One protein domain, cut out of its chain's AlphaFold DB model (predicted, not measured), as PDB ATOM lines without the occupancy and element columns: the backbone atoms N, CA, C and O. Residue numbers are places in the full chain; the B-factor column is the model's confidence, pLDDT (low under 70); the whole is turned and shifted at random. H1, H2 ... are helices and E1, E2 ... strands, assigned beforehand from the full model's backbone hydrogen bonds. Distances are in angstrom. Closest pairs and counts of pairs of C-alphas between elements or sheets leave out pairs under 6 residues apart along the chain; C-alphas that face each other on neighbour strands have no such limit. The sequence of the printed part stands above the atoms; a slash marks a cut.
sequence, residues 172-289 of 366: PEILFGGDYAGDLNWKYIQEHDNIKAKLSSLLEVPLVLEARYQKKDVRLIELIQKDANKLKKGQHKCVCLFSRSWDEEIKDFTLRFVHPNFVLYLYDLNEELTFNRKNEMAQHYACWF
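AT A GLANCE: This is residues 172 to 289 of the 366 residues of an uncharacterized protein of ANME-2 cluster archaeon (UniProt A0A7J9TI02). One twisted sheet of five strands forms a wall, with H1 over one face and H3 over the opposite face, both toward its E5 edge, while H2 grazes the sheet at E5. The other side of the sheet, made by the hairpin of E1 and E2 with E1 as its edge strand, has no named helix over it. The printed part has 118 residues, with five named strands and three named helices in the order E1 E2 E3 H1 E4 H2 E5 H3; the mixed sheet runs E1 E2 E3 E4 E5, antiparallel from E1 to E3 and parallel from E3 to E5. The class is mixed, helices and strands, and the whole is compact, with a radius of gyration of the C-alphas of 14.0 A and spans of 40 by 32 by 26 A.

IN THESE COORDINATES: Begin at Pro 172; residues 172 to 184 hold no named element. Find C-alpha 185 at (123.641, 168.763, 134.744), where E1 begins, residues 185 to 190, 16.7 A long. E2, residues 194 to 200, measures 18.9 A, and E3, residues 207 to 213, 20.1 A. Next come H1, residues 220 to 228, 12.3 A, and E4, residues 236 to 243, the longest strand at 23.1 A. H2, residues 248 to 256, also measures 12.3 A; E5, residues 262 to 268, measures 19.9 A. H3, residues 280 to 286, is 9.8 A long and ends at C-alpha 286, (138.627, 180.527, 143.357).

HOW THE PARTS SIT: E1, E2 and E3 form a meander, each strand the antiparallel neighbour of the one before; look for N 187 and O 198 at 2.9 A and N 195 and O 211 at 2.8 A. E3, H1, E4 and E4, H2, E5 are strand-helix-strand units, parallel neighbours with a helix between, both crossovers right-handed; N 210 and O 238 are 2.9 A apart, N 265 and O 239 2.8 A. H1 is over E5 at a height over the sheet of 9.8 A; its closest C-alphas to E5 are Ala 228 and Phe 262, 5.7 A. On the opposite face, H3 is over E5 and only just over E4, with 3 of its C-alphas there, at a height of 8.8 A; C-alphas 263 and 282 come closest to each other between E5 and H3, 5.8 A. H2 only grazes the sheet with residues 250 to 256. In H1, H2 and H3 every O i to N i+4 pair is within hydrogen-bond range.

THE WHOLE: The C-alphas of Leu 202 and Glu 248 are farthest apart, 41.8 A. The printed part has no cut, and the link from E5 to H3 is long, 11 residues. Mean pLDDT of the printed part is 88.3; residues 202 to 203 and 269 to 271 are under 70.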
ATOM      1  N   PRO A 172     130.296 176.822 136.639       89.19
ATOM      2  CA  PRO A 172     131.427 176.610 135.751       89.19
ATOM      3  C   PRO A 172     130.955 176.003 134.425       89.19
ATOM      4  O   PRO A 172     130.487 174.865 134.389       89.19
ATOM      5  N   GLU A 173     131.066 176.774 133.345       90.94
ATOM      6  CA  GLU A 173     130.765 176.324 131.978       90.94
ATOM      7  C   GLU A 173     132.008 175.777 131.264       90.94
ATOM      8  O   GLU A 173     131.880 175.045 130.285       90.94
ATOM      9  N   ILE A 174     133.196 176.089 131.794       91.50
ATOM     10  CA  ILE A 174     134.504 175.632 131.319       91.50
ATOM     11  C   ILE A 174     135.261 175.016 132.498       91.50
ATOM     12  O   ILE A 174     135.426 175.643 133.554       91.50
ATOM     13  N   LEU A 175     135.700 173.769 132.335       91.88
ATOM     14  CA  LEU A 175     136.562 173.096 133.309       91.88
ATOM     15  C   LEU A 175     138.005 173.586 133.177       91.88
ATOM     16  O   LEU A 175     138.396 174.085 132.133       91.88
ATOM     17  N   PHE A 176     138.819 173.405 134.216       90.56
ATOM     18  CA  PHE A 176     140.224 173.837 134.214       90.56
ATOM     19  C   PHE A 176     141.035 173.315 133.010       90.56
ATOM     20  O   PHE A 176     141.899 174.016 132.505       90.56
ATOM     21  N   GLY A 177     140.730 172.113 132.512       89.31
ATOM     22  CA  GLY A 177     141.365 171.560 131.310       89.31
ATOM     23  C   GLY A 177     140.850 172.127 129.979       89.31
ATOM     24  O   GLY A 177     141.242 171.621 128.933       89.31
ATOM     25  N   GLY A 178     139.942 173.107 130.000       91.38
ATOM     26  CA  GLY A 178     139.318 173.700 128.814       91.38
ATOM     27  C   GLY A 178     138.093 172.947 128.281       91.38
ATOM     28  O   GLY A 178     137.559 173.306 127.234       91.38
ATOM     29  N   ASP A 179     137.617 171.902 128.965       92.06
ATOM     30  CA  ASP A 179     136.439 171.152 128.519       92.06
ATOM     31  C   ASP A 179     135.145 171.959 128.699       92.06
ATOM     32  O   ASP A 179     134.889 172.529 129.766       92.06
ATOM     33  N   TYR A 180     134.276 171.927 127.684       92.44
ATOM     34  CA  TYR A 180     132.953 172.547 127.743       92.44
ATOM     35  C   TYR A 180     131.961 171.722 128.584       92.44
ATOM     36  O   TYR A 180     131.620 170.574 128.257       92.44
ATOM     37  N   ALA A 181     131.437 172.359 129.631       90.62
ATOM     38  CA  ALA A 181     130.515 171.799 130.617       90.62
ATOM     39  C   ALA A 181     129.170 172.547 130.720       90.62
ATOM     40  O   ALA A 181     128.341 172.187 131.559       90.62
ATOM     41  N   GLY A 182     128.929 173.569 129.891       87.25
ATOM     42  CA  GLY A 182     127.725 174.411 129.971       87.25
ATOM     43  C   GLY A 182     126.398 173.667 129.746       87.25
ATOM     44  O   GLY A 182     125.361 174.095 130.253       87.25
ATOM     45  N   ASP A 183     126.425 172.523 129.059       85.50
ATOM     46  CA  ASP A 183     125.273 171.649 128.794       85.50
ATOM     47  C   ASP A 183     125.074 170.537 129.841       85.50
ATOM     48  O   ASP A 183     124.081 169.809 129.790       85.50
ATOM     49  N   LEU A 184     126.006 170.383 130.782       87.12
ATOM     50  CA  LEU A 184     125.964 169.316 131.773       87.12
ATOM     51  C   LEU A 184     125.075 169.673 132.972       87.12
ATOM     52  O   LEU A 184     124.862 170.835 133.332       87.12
ATOM     53  N   ASN A 185     124.563 168.628 133.625       86.69
ATOM     54  CA  ASN A 185     123.641 168.763 134.744       86.69
ATOM     55  C   ASN A 185     124.384 168.895 136.069       86.69
ATOM     56  O   ASN A 185     125.282 168.111 136.386       86.69
ATOM     57  N   TRP A 186     123.916 169.827 136.889       88.56
ATOM     58  CA  TRP A 186     124.422 170.049 138.233       88.56
ATOM     59  C   TRP A 186     123.467 169.488 139.283       88.56
ATOM     60  O   TRP A 186     122.247 169.608 139.167       88.56
ATOM     61  N   LYS A 187     124.032 168.867 140.320       88.25
ATOM     62  CA  LYS A 187     123.307 168.403 141.506       88.25
ATOM     63  C   LYS A 187     123.808 169.151 142.729       88.25
ATOM     64  O   LYS A 187     125.016 169.195 142.963       88.25
ATOM     65  N   TYR A 188     122.877 169.667 143.519       86.31
ATOM     66  CA  TYR A 188     123.167 170.464 144.705       86.31
ATOM     67  C   TYR A 188     122.642 169.752 145.942       86.31
ATOM     68  O   TYR A 188     121.521 169.245 145.947       86.31
ATOM     69  N   ILE A 189     123.475 169.695 146.971       85.25
ATOM     70  CA  ILE A 189     123.121 169.174 148.285       85.25
ATOM     71  C   ILE A 189     123.575 170.235 149.274       85.25
ATOM     72  O   ILE A 189     124.754 170.580 149.294       85.25
ATOM     73  N   GLN A 190     122.636 170.770 150.043       79.88
ATOM     74  CA  GLN A 190     122.937 171.659 151.153       79.88
ATOM     75  C   GLN A 190     122.498 170.982 152.438       79.88
ATOM     76  O   GLN A 190     121.377 170.485 152.547       79.88
ATOM     77  N   GLU A 191     123.407 170.977 153.394       80.12
ATOM     78  CA  GLU A 191     123.196 170.518 154.752       80.12
ATOM     79  C   GLU A 191     123.465 171.690 155.707       80.12
ATOM     80  O   GLU A 191     123.863 172.782 155.304       80.12
ATOM     81  N   HIS A 192     123.215 171.479 156.997       76.44
ATOM     82  CA  HIS A 192     123.366 172.506 158.030       76.44
ATOM     83  C   HIS A 192     124.794 173.068 158.183       76.44
ATOM     84  O   HIS A 192     124.961 174.171 158.704       76.44
ATOM     85  N   ASP A 193     125.811 172.310 157.773       81.81
ATOM     86  CA  ASP A 193     127.229 172.629 157.938       81.81
ATOM     87  C   ASP A 193     128.017 172.630 156.626       81.81
ATOM     88  O   ASP A 193     129.213 172.931 156.625       81.81
ATOM     89  N   ASN A 194     127.370 172.309 155.505       90.25
ATOM     90  CA  ASN A 194     128.038 172.202 154.224       90.25
ATOM     91  C   ASN A 194     127.116 172.470 153.034       90.25
ATOM     92  O   ASN A 194     125.895 172.339 153.093       90.25
ATOM     93  N   ILE A 195     127.743 172.807 151.913       91.00
ATOM     94  CA  ILE A 195     127.125 172.822 150.599       91.00
ATOM     95  C   ILE A 195     128.020 172.101 149.602       91.00
ATOM     96  O   ILE A 195     129.244 172.256 149.581       91.00
ATOM     97  N   LYS A 196     127.387 171.317 148.737       93.44
ATOM     98  CA  LYS A 196     128.053 170.530 147.714       93.44
ATOM     99  C   LYS A 196     127.361 170.679 146.373       93.44
ATOM    100  O   LYS A 196     126.198 170.313 146.223       93.44
ATOM    101  N   ALA A 197     128.110 171.139 145.380       91.94
ATOM    102  CA  ALA A 197     127.697 171.179 143.987       91.94
ATOM    103  C   ALA A 197     128.499 170.141 143.195       91.94
ATOM    104  O   ALA A 197     129.729 170.118 143.227       91.94
ATOM    105  N   LYS A 198     127.801 169.240 142.507       92.44
ATOM    106  CA  LYS A 198     128.405 168.183 141.694       92.44
ATOM    107  C   LYS A 198     127.994 168.367 140.248       92.44
ATOM    108  O   LYS A 198     126.804 168.299 139.939       92.44
ATOM    109  N   LEU A 199     128.980 168.508 139.376       89.31
ATOM    110  CA  LEU A 199     128.777 168.377 137.948       89.31
ATOM    111  C   LEU A 199     128.644 166.894 137.622       89.31
ATOM    112  O   LEU A 199     129.533 166.108 137.945       89.31
ATOM    113  N   SER A 200     127.521 166.505 137.032       83.00
ATOM    114  CA  SER A 200     127.235 165.117 136.679       83.00
ATOM    115  C   SER A 200     127.077 164.952 135.173       83.00
ATOM    116  O   SER A 200     126.289 165.645 134.530       83.00
ATOM    117  N   SER A 201     127.818 163.988 134.642       74.56
ATOM    118  CA  SER A 201     127.581 163.346 133.353       74.56
ATOM    119  C   SER A 201     126.874 162.002 133.591       74.56
ATOM    120  O   SER A 201     126.797 161.533 134.728       74.56
ATOM    121  N   LEU A 202     126.357 161.371 132.533       67.38
ATOM    122  CA  LEU A 202     125.643 160.083 132.577       67.38
ATOM    123  C   LEU A 202     126.373 158.995 133.390       67.38
ATOM    124  O   LEU A 202     125.712 158.157 133.997       67.38
ATOM    125  N   LEU A 203     127.712 159.017 133.426       68.12
ATOM    126  CA  LEU A 203     128.535 158.001 134.100       68.12
ATOM    127  C   LEU A 203     129.625 158.573 135.023       68.12
ATOM    128  O   LEU A 203     130.242 157.821 135.775       68.12
ATOM    129  N   GLU A 204     129.864 159.886 135.001       80.69
ATOM    130  CA  GLU A 204     131.035 160.498 135.642       80.69
ATOM    131  C   GLU A 204     130.681 161.762 136.429       80.69
ATOM    132  O   GLU A 204     129.693 162.447 136.150       80.69
ATOM    133  N   VAL A 205     131.509 162.076 137.430       82.56
ATOM    134  CA  VAL A 205     131.412 163.304 138.232       82.56
ATOM    135  C   VAL A 205     132.710 164.093 138.052       82.56
ATOM    136  O   VAL A 205     133.598 163.978 138.905       82.56
ATOM    137  N   PRO A 206     132.849 164.844 136.944       87.62
ATOM    138  CA  PRO A 206     134.100 165.512 136.582       87.62
ATOM    139  C   PRO A 206     134.508 166.613 137.563       87.62
ATOM    140  O   PRO A 206     135.697 166.832 137.770       87.62
ATOM    141  N   LEU A 207     133.543 167.286 138.199       94.06
ATOM    142  CA  LEU A 207     133.818 168.377 139.131       94.06
ATOM    143  C   LEU A 207     132.920 168.308 140.365       94.06
ATOM    144  O   LEU A 207     131.702 168.129 140.277       94.06
ATOM    145  N   VAL A 208     133.539 168.492 141.527       94.50
ATOM    146  CA  VAL A 208     132.869 168.651 142.815       94.50
ATOM    147  C   VAL A 208     133.361 169.932 143.467       94.50
ATOM    148  O   VAL A 208     134.552 170.062 143.739       94.50
ATOM    149  N   LEU A 209     132.435 170.837 143.766       95.50
ATOM    150  CA  LEU A 209     132.658 171.982 144.638       95.50
ATOM    151  C   LEU A 209     132.033 171.660 145.995       95.50
ATOM    152  O   LEU A 209     130.866 171.273 146.066       95.50
ATOM    153  N   GLU A 210     132.807 171.767 147.064       95.44
ATOM    154  CA  GLU A 210     132.359 171.492 148.429       95.44
ATOM    155  C   GLU A 210     132.825 172.635 149.325       95.44
ATOM    156  O   GLU A 210     134.019 172.907 149.389       95.44
ATOM    157  N   ALA A 211     131.900 173.305 150.005       94.12
ATOM    158  CA  ALA A 211     132.223 174.240 151.074       94.12
ATOM    159  C   ALA A 211     131.626 173.707 152.375       94.12
ATOM    160  O   ALA A 211     130.453 173.341 152.400       94.12
ATOM    161  N   ARG A 212     132.430 173.606 153.435       92.31
ATOM    162  CA  ARG A 212     131.983 173.040 154.714       92.31
ATOM    163  C   ARG A 212     132.623 173.730 155.906       92.31
ATOM    164  O   ARG A 212     133.788 174.126 155.842       92.31
ATOM    165  N   TYR A 213     131.874 173.819 157.001       89.81
ATOM    166  CA  TYR A 213     132.435 174.182 158.291       89.81
ATOM    167  C   TYR A 213     133.465 173.141 158.715       89.81
ATOM    168  O   TYR A 213     133.263 171.934 158.582       89.81
ATOM    169  N   GLN A 214     134.576 173.628 159.246       88.81
ATOM    170  CA  GLN A 214     135.628 172.786 159.765       88.81
ATOM    171  C   GLN A 214     136.066 173.322 161.121       88.81
ATOM    172  O   GLN A 214     136.650 174.402 161.250       88.81
ATOM    173  N   LYS A 215     135.807 172.518 162.156       79.62
ATOM    174  CA  LYS A 215     136.387 172.754 163.473       79.62
ATOM    175  C   LYS A 215     137.903 172.591 163.370       79.62
ATOM    176  O   LYS A 215     138.379 171.653 162.723       79.62
ATOM    177  N   LYS A 216     138.638 173.491 164.025       71.75
ATOM    178  CA  LYS A 216     140.086 173.360 164.196       71.75
ATOM    179  C   LYS A 216     140.392 172.029 164.881       71.75
ATOM    180  O   LYS A 216     139.849 171.738 165.947       71.75
ATOM    181  N   ASP A 217     141.234 171.236 164.239       72.62
ATOM    182  CA  ASP A 217     141.700 169.940 164.718       72.62
ATOM    183  C   ASP A 217     143.187 169.838 164.382       72.62
ATOM    184  O   ASP A 217     143.596 170.160 163.264       72.62
ATOM    185  N   VAL A 218     143.989 169.366 165.335       70.06
ATOM    186  CA  VAL A 218     145.420 169.088 165.152       70.06
ATOM    187  C   VAL A 218     145.693 168.107 164.006       70.06
ATOM    188  O   VAL A 218     146.782 168.112 163.446       70.06
ATOM    189  N   ARG A 219     144.709 167.291 163.604       80.12
ATOM    190  CA  ARG A 219     144.832 166.337 162.486       80.12
ATOM    191  C   ARG A 219     144.268 166.853 161.166       80.12
ATOM    192  O   ARG A 219     144.129 166.080 160.217       80.12
ATOM    193  N   LEU A 220     143.909 168.134 161.071       84.88
ATOM    194  CA  LEU A 220     143.239 168.667 159.886       84.88
ATOM    195  C   LEU A 220     144.056 168.461 158.601       84.88
ATOM    196  O   LEU A 220     143.502 168.042 157.584       84.88
ATOM    197  N   ILE A 221     145.369 168.687 158.652       85.88
ATOM    198  CA  ILE A 221     146.269 168.474 157.508       85.88
ATOM    199  C   ILE A 221     146.219 167.013 157.035       85.88
ATOM    200  O   ILE A 221     146.046 166.754 155.842       85.88
ATOM    201  N   GLU A 222     146.297 166.053 157.960       82.31
ATOM    202  CA  GLU A 222     146.228 164.621 157.644       82.31
ATOM    203  C   GLU A 222     144.880 164.244 157.015       82.31
ATOM    204  O   GLU A 222     144.820 163.461 156.062       82.31
ATOM    205  N   LEU A 223     143.783 164.820 157.518       87.31
ATOM    206  CA  LEU A 223     142.444 164.610 156.970       87.31
ATOM    207  C   LEU A 223     142.325 165.154 155.543       87.31
ATOM    208  O   LEU A 223     141.792 164.459 154.677       87.31
ATOM    209  N   ILE A 224     142.864 166.347 155.275       89.88
ATOM    210  CA  ILE A 224     142.890 166.940 153.930       89.88
ATOM    211  C   ILE A 224     143.675 166.047 152.967       89.88
ATOM    212  O   ILE A 224     143.187 165.727 151.882       89.88
ATOM    213  N   GLN A 225     144.866 165.597 153.365       87.81
ATOM    214  CA  GLN A 225     145.692 164.710 152.542       87.81
ATOM    215  C   GLN A 225     144.989 163.375 152.268       87.81
ATOM    216  O   GLN A 225     144.976 162.885 151.137       87.81
ATOM    217  N   LYS A 226     144.344 162.795 153.284       89.75
ATOM    218  CA  LYS A 226     143.562 161.563 153.144       89.75
ATOM    219  C   LYS A 226     142.375 161.738 152.197       89.75
ATOM    220  O   LYS A 226     142.080 160.817 151.437       89.75
ATOM    221  N   ASP A 227     141.698 162.881 152.238       90.19
ATOM    222  CA  ASP A 227     140.600 163.199 151.323       90.19
ATOM    223  C   ASP A 227     141.102 163.393 149.883       90.19
ATOM    224  O   ASP A 227     140.477 162.879 148.952       90.19
ATOM    225  N   ALA A 228     142.248 164.052 149.693       91.12
ATOM    226  CA  ALA A 228     142.876 164.227 148.382       91.12
ATOM    227  C   ALA A 228     143.268 162.885 147.736       91.12
ATOM    228  O   ALA A 228     142.993 162.654 146.557       91.12
ATOM    229  N   ASN A 229     143.796 161.952 148.530       89.44
ATOM    230  CA  ASN A 229     144.223 160.631 148.057       89.44
ATOM    231  C   ASN A 229     143.066 159.680 147.698       89.44
ATOM    232  O   ASN A 229     143.288 158.642 147.078       89.44
ATOM    233  N   LYS A 230     141.824 159.998 148.086       90.81
ATOM    234  CA  LYS A 230     140.633 159.172 147.806       90.81
ATOM    235  C   LYS A 230     139.900 159.560 146.522       90.81
ATOM    236  O   LYS A 230     138.837 159.000 146.239       90.81
ATOM    237  N   LEU A 231     140.407 160.538 145.774       89.56
ATOM    238  CA  LEU A 231     139.739 161.000 144.566       89.56
ATOM    239  C   LEU A 231     139.676 159.910 143.498       89.56
ATOM    240  O   LEU A 231     140.641 159.193 143.235       89.56
ATOM    241  N   LYS A 232     138.508 159.804 142.860       86.25
ATOM    242  CA  LYS A 232     138.320 158.913 141.718       86.25
ATOM    243  C   LYS A 232     139.080 159.460 140.510       86.25
ATOM    244  O   LYS A 232     139.229 160.670 140.348       86.25
ATOM    245  N   LYS A 233     139.525 158.564 139.628       83.12
ATOM    246  CA  LYS A 233     140.139 158.951 138.352       83.12
ATOM    247  C   LYS A 233     139.163 159.824 137.545       83.12
ATOM    248  O   LYS A 233     137.985 159.486 137.466       83.12
ATOM    249  N   GLY A 234     139.658 160.926 136.978       81.38
ATOM    250  CA  GLY A 234     138.860 161.862 136.171       81.38
ATOM    251  C   GLY A 234     137.973 162.828 136.969       81.38
ATOM    252  O   GLY A 234     137.208 163.573 136.370       81.38
ATOM    253  N   GLN A 235     138.054 162.828 138.304       88.62
ATOM    254  CA  GLN A 235     137.314 163.760 139.151       88.62
ATOM    255  C   GLN A 235     138.230 164.852 139.700       88.62
ATOM    256  O   GLN A 235     139.176 164.555 140.427       88.62
ATOM    257  N   HIS A 236     137.864 166.109 139.462       92.50
ATOM    258  CA  HIS A 236     138.391 167.259 140.186       92.50
ATOM    259  C   HIS A 236     137.524 167.555 141.411       92.50
ATOM    260  O   HIS A 236     136.290 167.573 141.337       92.50
ATOM    261  N   LYS A 237     138.162 167.815 142.554       95.38
ATOM    262  CA  LYS A 237     137.478 168.226 143.783       95.38
ATOM    263  C   LYS A 237     138.079 169.517 144.316       95.38
ATOM    264  O   LYS A 237     139.258 169.571 144.641       95.38
ATOM    265  N   CYS A 238     137.241 170.529 144.454       96.75
ATOM    266  CA  CYS A 238     137.577 171.780 145.105       96.75
ATOM    267  C   CYS A 238     136.888 171.813 146.467       96.75
ATOM    268  O   CYS A 238     135.664 171.675 146.539       96.75
ATOM    269  N   VAL A 239     137.668 171.958 147.535       96.88
ATOM    270  CA  VAL A 239     137.165 172.018 148.906       96.88
ATOM    271  C   VAL A 239     137.509 173.365 149.511       96.88
ATOM    272  O   VAL A 239     138.682 173.703 149.633       96.88
ATOM    273  N   CYS A 240     136.486 174.097 149.929       95.94
ATOM    274  CA  CYS A 240     136.613 175.271 150.768       95.94
ATOM    275  C   CYS A 240     136.271 174.902 152.209       95.94
ATOM    276  O   CYS A 240     135.166 174.445 152.512       95.94
ATOM    277  N   LEU A 241     137.244 175.060 153.098       94.00
ATOM    278  CA  LEU A 241     137.038 174.899 154.527       94.00
ATOM    279  C   LEU A 241     136.751 176.261 155.131       94.00
ATOM    280  O   LEU A 241     137.458 177.233 154.874       94.00
ATOM    281  N   PHE A 242     135.730 176.306 155.970       89.19
ATOM    282  CA  PHE A 242     135.282 177.522 156.620       89.19
ATOM    283  C   PHE A 242     135.505 177.448 158.131       89.19
ATOM    284  O   PHE A 242     135.161 176.446 158.769       89.19
ATOM    285  N   SER A 243     136.050 178.519 158.706       87.56
ATOM    286  CA  SER A 243     136.193 178.688 160.153       87.56
ATOM    287  C   SER A 243     136.213 180.171 160.525       87.56
ATOM    288  O   SER A 243     136.339 181.028 159.655       87.56
ATOM    289  N   ARG A 244     136.105 180.480 161.824       81.88
ATOM    290  CA  ARG A 244     136.181 181.869 162.318       81.88
ATOM    291  C   ARG A 244     137.552 182.496 162.099       81.88
ATOM    292  O   ARG A 244     137.667 183.703 161.975       81.88
ATOM    293  N   SER A 245     138.577 181.664 162.196       84.62
ATOM    294  CA  SER A 245     139.954 182.029 161.933       84.62
ATOM    295  C   SER A 245     140.741 180.780 161.597       84.62
ATOM    296  O   SER A 245     140.363 179.673 161.994       84.62
ATOM    297  N   TRP A 246     141.858 180.957 160.909       88.31
ATOM    298  CA  TRP A 246     142.802 179.886 160.612       88.31
ATOM    299  C   TRP A 246     144.138 180.166 161.278       88.31
ATOM    300  O   TRP A 246     144.590 181.307 161.302       88.31
ATOM    301  N   ASP A 247     144.758 179.128 161.828       87.06
ATOM    302  CA  ASP A 247     146.094 179.256 162.401       87.06
ATOM    303  C   ASP A 247     147.124 179.360 161.268       87.06
ATOM    304  O   ASP A 247     146.928 178.792 160.187       87.06
ATOM    305  N   GLU A 248     148.233 180.056 161.520       87.50
ATOM    306  CA  GLU A 248     149.268 180.321 160.509       87.50
ATOM    307  C   GLU A 248     149.820 179.040 159.872       87.50
ATOM    308  O   GLU A 248     150.075 179.008 158.673       87.50
ATOM    309  N   GLU A 249     149.921 177.949 160.634       88.50
ATOM    310  CA  GLU A 249     150.341 176.646 160.109       88.50
ATOM    311  C   GLU A 249     149.391 176.123 159.017       88.50
ATOM    312  O   GLU A 249     149.834 175.657 157.966       88.50
ATOM    313  N   ILE A 250     148.075 176.235 159.228       90.88
ATOM    314  CA  ILE A 250     147.062 175.783 158.263       90.88
ATOM    315  C   ILE A 250     147.018 176.716 157.048       90.88
ATOM    316  O   ILE A 250     146.865 176.240 155.915       90.88
ATOM    317  N   LYS A 251     147.192 178.028 157.260       91.31
ATOM    318  CA  LYS A 251     147.320 179.005 156.171       91.31
ATOM    319  C   LYS A 251     148.552 178.692 155.309       91.31
ATOM    320  O   LYS A 251     148.407 178.503 154.103       91.31
ATOM    321  N   ASP A 252     149.732 178.528 155.909       90.06
ATOM    322  CA  ASP A 252     150.994 178.213 155.217       90.06
ATOM    323  C   ASP A 252     150.968 176.840 154.519       90.06
ATOM    324  O   ASP A 252     151.459 176.679 153.396       90.06
ATOM    325  N   PHE A 253     150.331 175.837 155.132       93.44
ATOM    326  CA  PHE A 253     150.044 174.571 154.461       93.44
ATOM    327  C   PHE A 253     149.184 174.788 153.211       93.44
ATOM    328  O   PHE A 253     149.540 174.316 152.132       93.44
ATOM    329  N   THR A 254     148.085 175.538 153.323       94.25
ATOM    330  CA  THR A 254     147.149 175.756 152.210       94.25
ATOM    331  C   THR A 254     147.773 176.562 151.071       94.25
ATOM    332  O   THR A 254     147.568 176.237 149.901       94.25
ATOM    333  N   LEU A 255     148.600 177.560 151.388       94.31
ATOM    334  CA  LEU A 255     149.335 178.360 150.404       94.31
ATOM    335  C   LEU A 255     150.344 177.534 149.591       94.31
ATOM    336  O   LEU A 255     150.648 177.893 148.454       94.31
ATOM    337  N   ARG A 256     150.850 176.428 150.152       93.19
ATOM    338  CA  ARG A 256     151.817 175.526 149.499       93.19
ATOM    339  C   ARG A 256     151.201 174.220 149.008       93.19
ATOM    340  O   ARG A 256     151.882 173.451 148.333       93.19
ATOM    341  N   PHE A 257     149.937 173.957 149.329       93.56
ATOM    342  CA  PHE A 257     149.268 172.722 148.957       93.56
ATOM    343  C   PHE A 257     149.167 172.609 147.431       93.56
ATOM    344  O   PHE A 257     148.717 173.529 146.743       93.56
ATOM    345  N   VAL A 258     149.601 171.467 146.898       91.44
ATOM    346  CA  VAL A 258     149.534 171.141 145.473       91.44
ATOM    347  C   VAL A 258     149.070 169.702 145.335       91.44
ATOM    348  O   VAL A 258     149.660 168.787 145.907       91.44
ATOM    349  N   HIS A 259     148.025 169.500 144.543       92.75
ATOM    350  CA  HIS A 259     147.544 168.181 144.172       92.75
ATOM    351  C   HIS A 259     146.960 168.242 142.752       92.75
ATOM    352  O   HIS A 259     146.310 169.233 142.414       92.75
ATOM    353  N   PRO A 260     147.153 167.212 141.907       88.62
ATOM    354  CA  PRO A 260     146.746 167.262 140.501       88.62
ATOM    355  C   PRO A 260     145.234 167.371 140.297       88.62
ATOM    356  O   PRO A 260     144.799 167.905 139.292       88.62
ATOM    357  N   ASN A 261     144.431 166.863 141.237       92.19
ATOM    358  CA  ASN A 261     142.969 166.808 141.106       92.19
ATOM    359  C   ASN A 261     142.217 167.369 142.322       92.19
ATOM    360  O   ASN A 261     140.995 167.252 142.399       92.19
ATOM    361  N   PHE A 262     142.934 167.934 143.297       95.38
ATOM    362  CA  PHE A 262     142.341 168.443 144.532       95.38
ATOM    363  C   PHE A 262     142.807 169.870 144.746       95.38
ATOM    364  O   PHE A 262     144.007 170.136 144.729       95.38
ATOM    365  N   VAL A 263     141.865 170.765 144.996       96.62
ATOM    366  CA  VAL A 263     142.163 172.138 145.373       96.62
ATOM    367  C   VAL A 263     141.610 172.405 146.758       96.62
ATOM    368  O   VAL A 263     140.472 172.038 147.061       96.62
ATOM    369  N   LEU A 264     142.426 173.051 147.580       97.12
ATOM    370  CA  LEU A 264     142.068 173.481 148.918       97.12
ATOM    371  C   LEU A 264     141.959 175.006 148.966       97.12
ATOM    372  O   LEU A 264     142.864 175.712 148.522       97.12
ATOM    373  N   TYR A 265     140.877 175.476 149.570       96.50
ATOM    374  CA  TYR A 265     140.662 176.863 149.942       96.50
ATOM    375  C   TYR A 265     140.351 176.941 151.433       96.50
ATOM    376  O   TYR A 265     139.697 176.051 151.985       96.50
ATOM    377  N   LEU A 266     140.777 178.027 152.065       94.25
ATOM    378  CA  LEU A 266     140.304 178.432 153.379       94.25
ATOM    379  C   LEU A 266     139.509 179.719 153.226       94.25
ATOM    380  O   LEU A 266     139.979 180.674 152.607       94.25
ATOM    381  N   TYR A 267     138.324 179.740 153.814       91.12
ATOM    382  CA  TYR A 267     137.549 180.954 153.983       91.12
ATOM    383  C   TYR A 267     137.549 181.332 155.460       91.12
ATOM    384  O   TYR A 267     137.212 180.515 156.325       91.12
ATOM    385  N   ASP A 268     137.980 182.557 155.723       84.88
ATOM    386  CA  ASP A 268     137.872 183.231 157.008       84.88
ATOM    387  C   ASP A 268     136.771 184.282 156.863       84.88
ATOM    388  O   ASP A 268     136.729 185.009 155.874       84.88
ATOM    389  N   LEU A 269     135.861 184.354 157.827       66.94
ATOM    390  CA  LEU A 269     134.734 185.289 157.799       66.94
ATOM    391  C   LEU A 269     135.146 186.763 157.787       66.94
ATOM    392  O   LEU A 269     134.342 187.607 157.395       66.94
ATOM    393  N   ASN A 270     136.375 187.063 158.209       62.16
ATOM    394  CA  ASN A 270     136.894 188.425 158.296       62.16
ATOM    395  C   ASN A 270     138.040 188.711 157.311       62.16
ATOM    396  O   ASN A 270     138.505 189.848 157.253       62.16
ATOM    397  N   GLU A 271     138.504 187.714 156.552       65.31
ATOM    398  CA  GLU A 271     139.625 187.861 155.615       65.31
ATOM    399  C   GLU A 271     139.263 187.363 154.204       65.31
ATOM    400  O   GLU A 271     138.188 186.827 153.941       65.31
ATOM    401  N   GLU A 272     140.177 187.565 153.256       79.62
ATOM    402  CA  GLU A 272     140.037 187.030 151.905       79.62
ATOM    403  C   GLU A 272     140.201 185.501 151.859       79.62
ATOM    404  O   GLU A 272     140.844 184.868 152.701       79.62
ATOM    405  N   LEU A 273     139.672 184.904 150.788       90.81
ATOM    406  CA  LEU A 273     139.878 183.498 150.455       90.81
ATOM    407  C   LEU A 273     141.385 183.184 150.363       90.81
ATOM    408  O   LEU A 273     142.096 183.711 149.504       90.81
ATOM    409  N   THR A 274     141.866 182.279 151.211       94.00
ATOM    410  CA  THR A 274     143.264 181.835 151.226       94.00
ATOM    411  C   THR A 274     143.416 180.546 150.427       94.00
ATOM    412  O   THR A 274     142.740 179.551 150.687       94.00
ATOM    413  N   PHE A 275     144.315 180.547 149.446       95.75
ATOM    414  CA  PHE A 275     144.619 179.393 148.597       95.75
ATOM    415  C   PHE A 275     145.974 179.560 147.912       95.75
ATOM    416  O   PHE A 275     146.523 180.662 147.839       95.75
ATOM    417  N   ASN A 276     146.511 178.468 147.368       96.00
ATOM    418  CA  ASN A 276     147.748 178.500 146.599       96.00
ATOM    419  C   ASN A 276     147.567 179.274 145.281       96.00
ATOM    420  O   ASN A 276     147.190 178.708 144.253       96.00
ATOM    421  N   ARG A 277     147.894 180.570 145.293       94.25
ATOM    422  CA  ARG A 277     147.824 181.445 144.112       94.25
ATOM    423  C   ARG A 277     148.817 181.068 143.009       94.25
ATOM    424  O   ARG A 277     148.704 181.614 141.929       94.25
ATOM    425  N   LYS A 278     149.775 180.161 143.221       94.56
ATOM    426  CA  LYS A 278     150.652 179.658 142.143       94.56
ATOM    427  C   LYS A 278     150.052 178.462 141.401       94.56
ATOM    428  O   LYS A 278     150.604 178.037 140.395       94.56
ATOM    429  N   ASN A 279     148.953 177.898 141.902       93.50
ATOM    430  CA  ASN A 279     148.257 176.793 141.263       93.50
ATOM    431  C   ASN A 279     147.149 177.339 140.348       93.50
ATOM    432  O   ASN A 279     146.181 177.934 140.822       93.50
ATOM    433  N   GLU A 280     147.283 177.125 139.042       92.62
ATOM    434  CA  GLU A 280     146.342 177.639 138.037       92.62
ATOM    435  C   GLU A 280     144.925 177.071 138.217       92.62
ATOM    436  O   GLU A 280     143.947 177.806 138.095       92.62
ATOM    437  N   MET A 281     144.793 175.797 138.608       92.75
ATOM    438  CA  MET A 281     143.490 175.191 138.911       92.75
ATOM    439  C   MET A 281     142.826 175.874 140.103       92.75
ATOM    440  O   MET A 281     141.615 176.099 140.106       92.75
ATOM    441  N   ALA A 282     143.626 176.236 141.106       94.31
ATOM    442  CA  ALA A 282     143.135 176.952 142.264       94.31
ATOM    443  C   ALA A 282     142.655 178.356 141.909       94.31
ATOM    444  O   ALA A 282     141.582 178.753 142.359       94.31
ATOM    445  N   GLN A 283     143.383 179.075 141.055       92.69
ATOM    446  CA  GLN A 283     142.922 180.363 140.537       92.69
ATOM    447  C   GLN A 283     141.624 180.217 139.732       92.69
ATOM    448  O   GLN A 283     140.662 180.938 139.995       92.69
ATOM    449  N   HIS A 284     141.564 179.242 138.818       91.81
ATOM    450  CA  HIS A 284     140.415 179.004 137.935       91.81
ATOM    451  C   HIS A 284     139.104 178.819 138.702       91.81
ATOM    452  O   HIS A 284     138.056 179.329 138.292       91.81
ATOM    453  N   TYR A 285     139.152 178.107 139.834       93.00
ATOM    454  CA  TYR A 285     137.962 177.832 140.638       93.00
ATOM    455  C   TYR A 285     137.768 178.752 141.858       93.00
ATOM    456  O   TYR A 285     136.722 178.662 142.502       93.00
ATOM    457  N   ALA A 286     138.697 179.668 142.165       92.50
ATOM    458  CA  ALA A 286     138.627 180.527 143.357       92.50
ATOM    459  C   ALA A 286     137.348 181.377 143.406       92.50
ATOM    460  O   ALA A 286     136.704 181.490 144.452       92.50
ATOM    461  N   CYS A 287     136.931 181.905 142.252       89.69
ATOM    462  CA  CYS A 287     135.726 182.723 142.134       89.69
ATOM    463  C   CYS A 287     134.447 181.971 142.515       89.69
ATOM    464  O   CYS A 287     133.402 182.589 142.603       89.69
ATOM    465  N   TRP A 288     134.465 180.648 142.695       91.06
ATOM    466  CA  TRP A 288     133.280 179.894 143.109       91.06
ATOM    467  C   TRP A 288     133.107 179.832 144.625       91.06
ATOM    468  O   TRP A 288     132.019 179.503 145.076       91.06
ATOM    469  N   PHE A 289     134.126 180.207 145.400       91.88
ATOM    470  CA  PHE A 289     134.086 180.194 146.866       91.88
ATOM    471  C   PHE A 289     134.152 181.593 147.491       91.88
ATOM    472  O   PHE A 289     134.025 181.723 148.707       91.88
TER     473      PHE A 289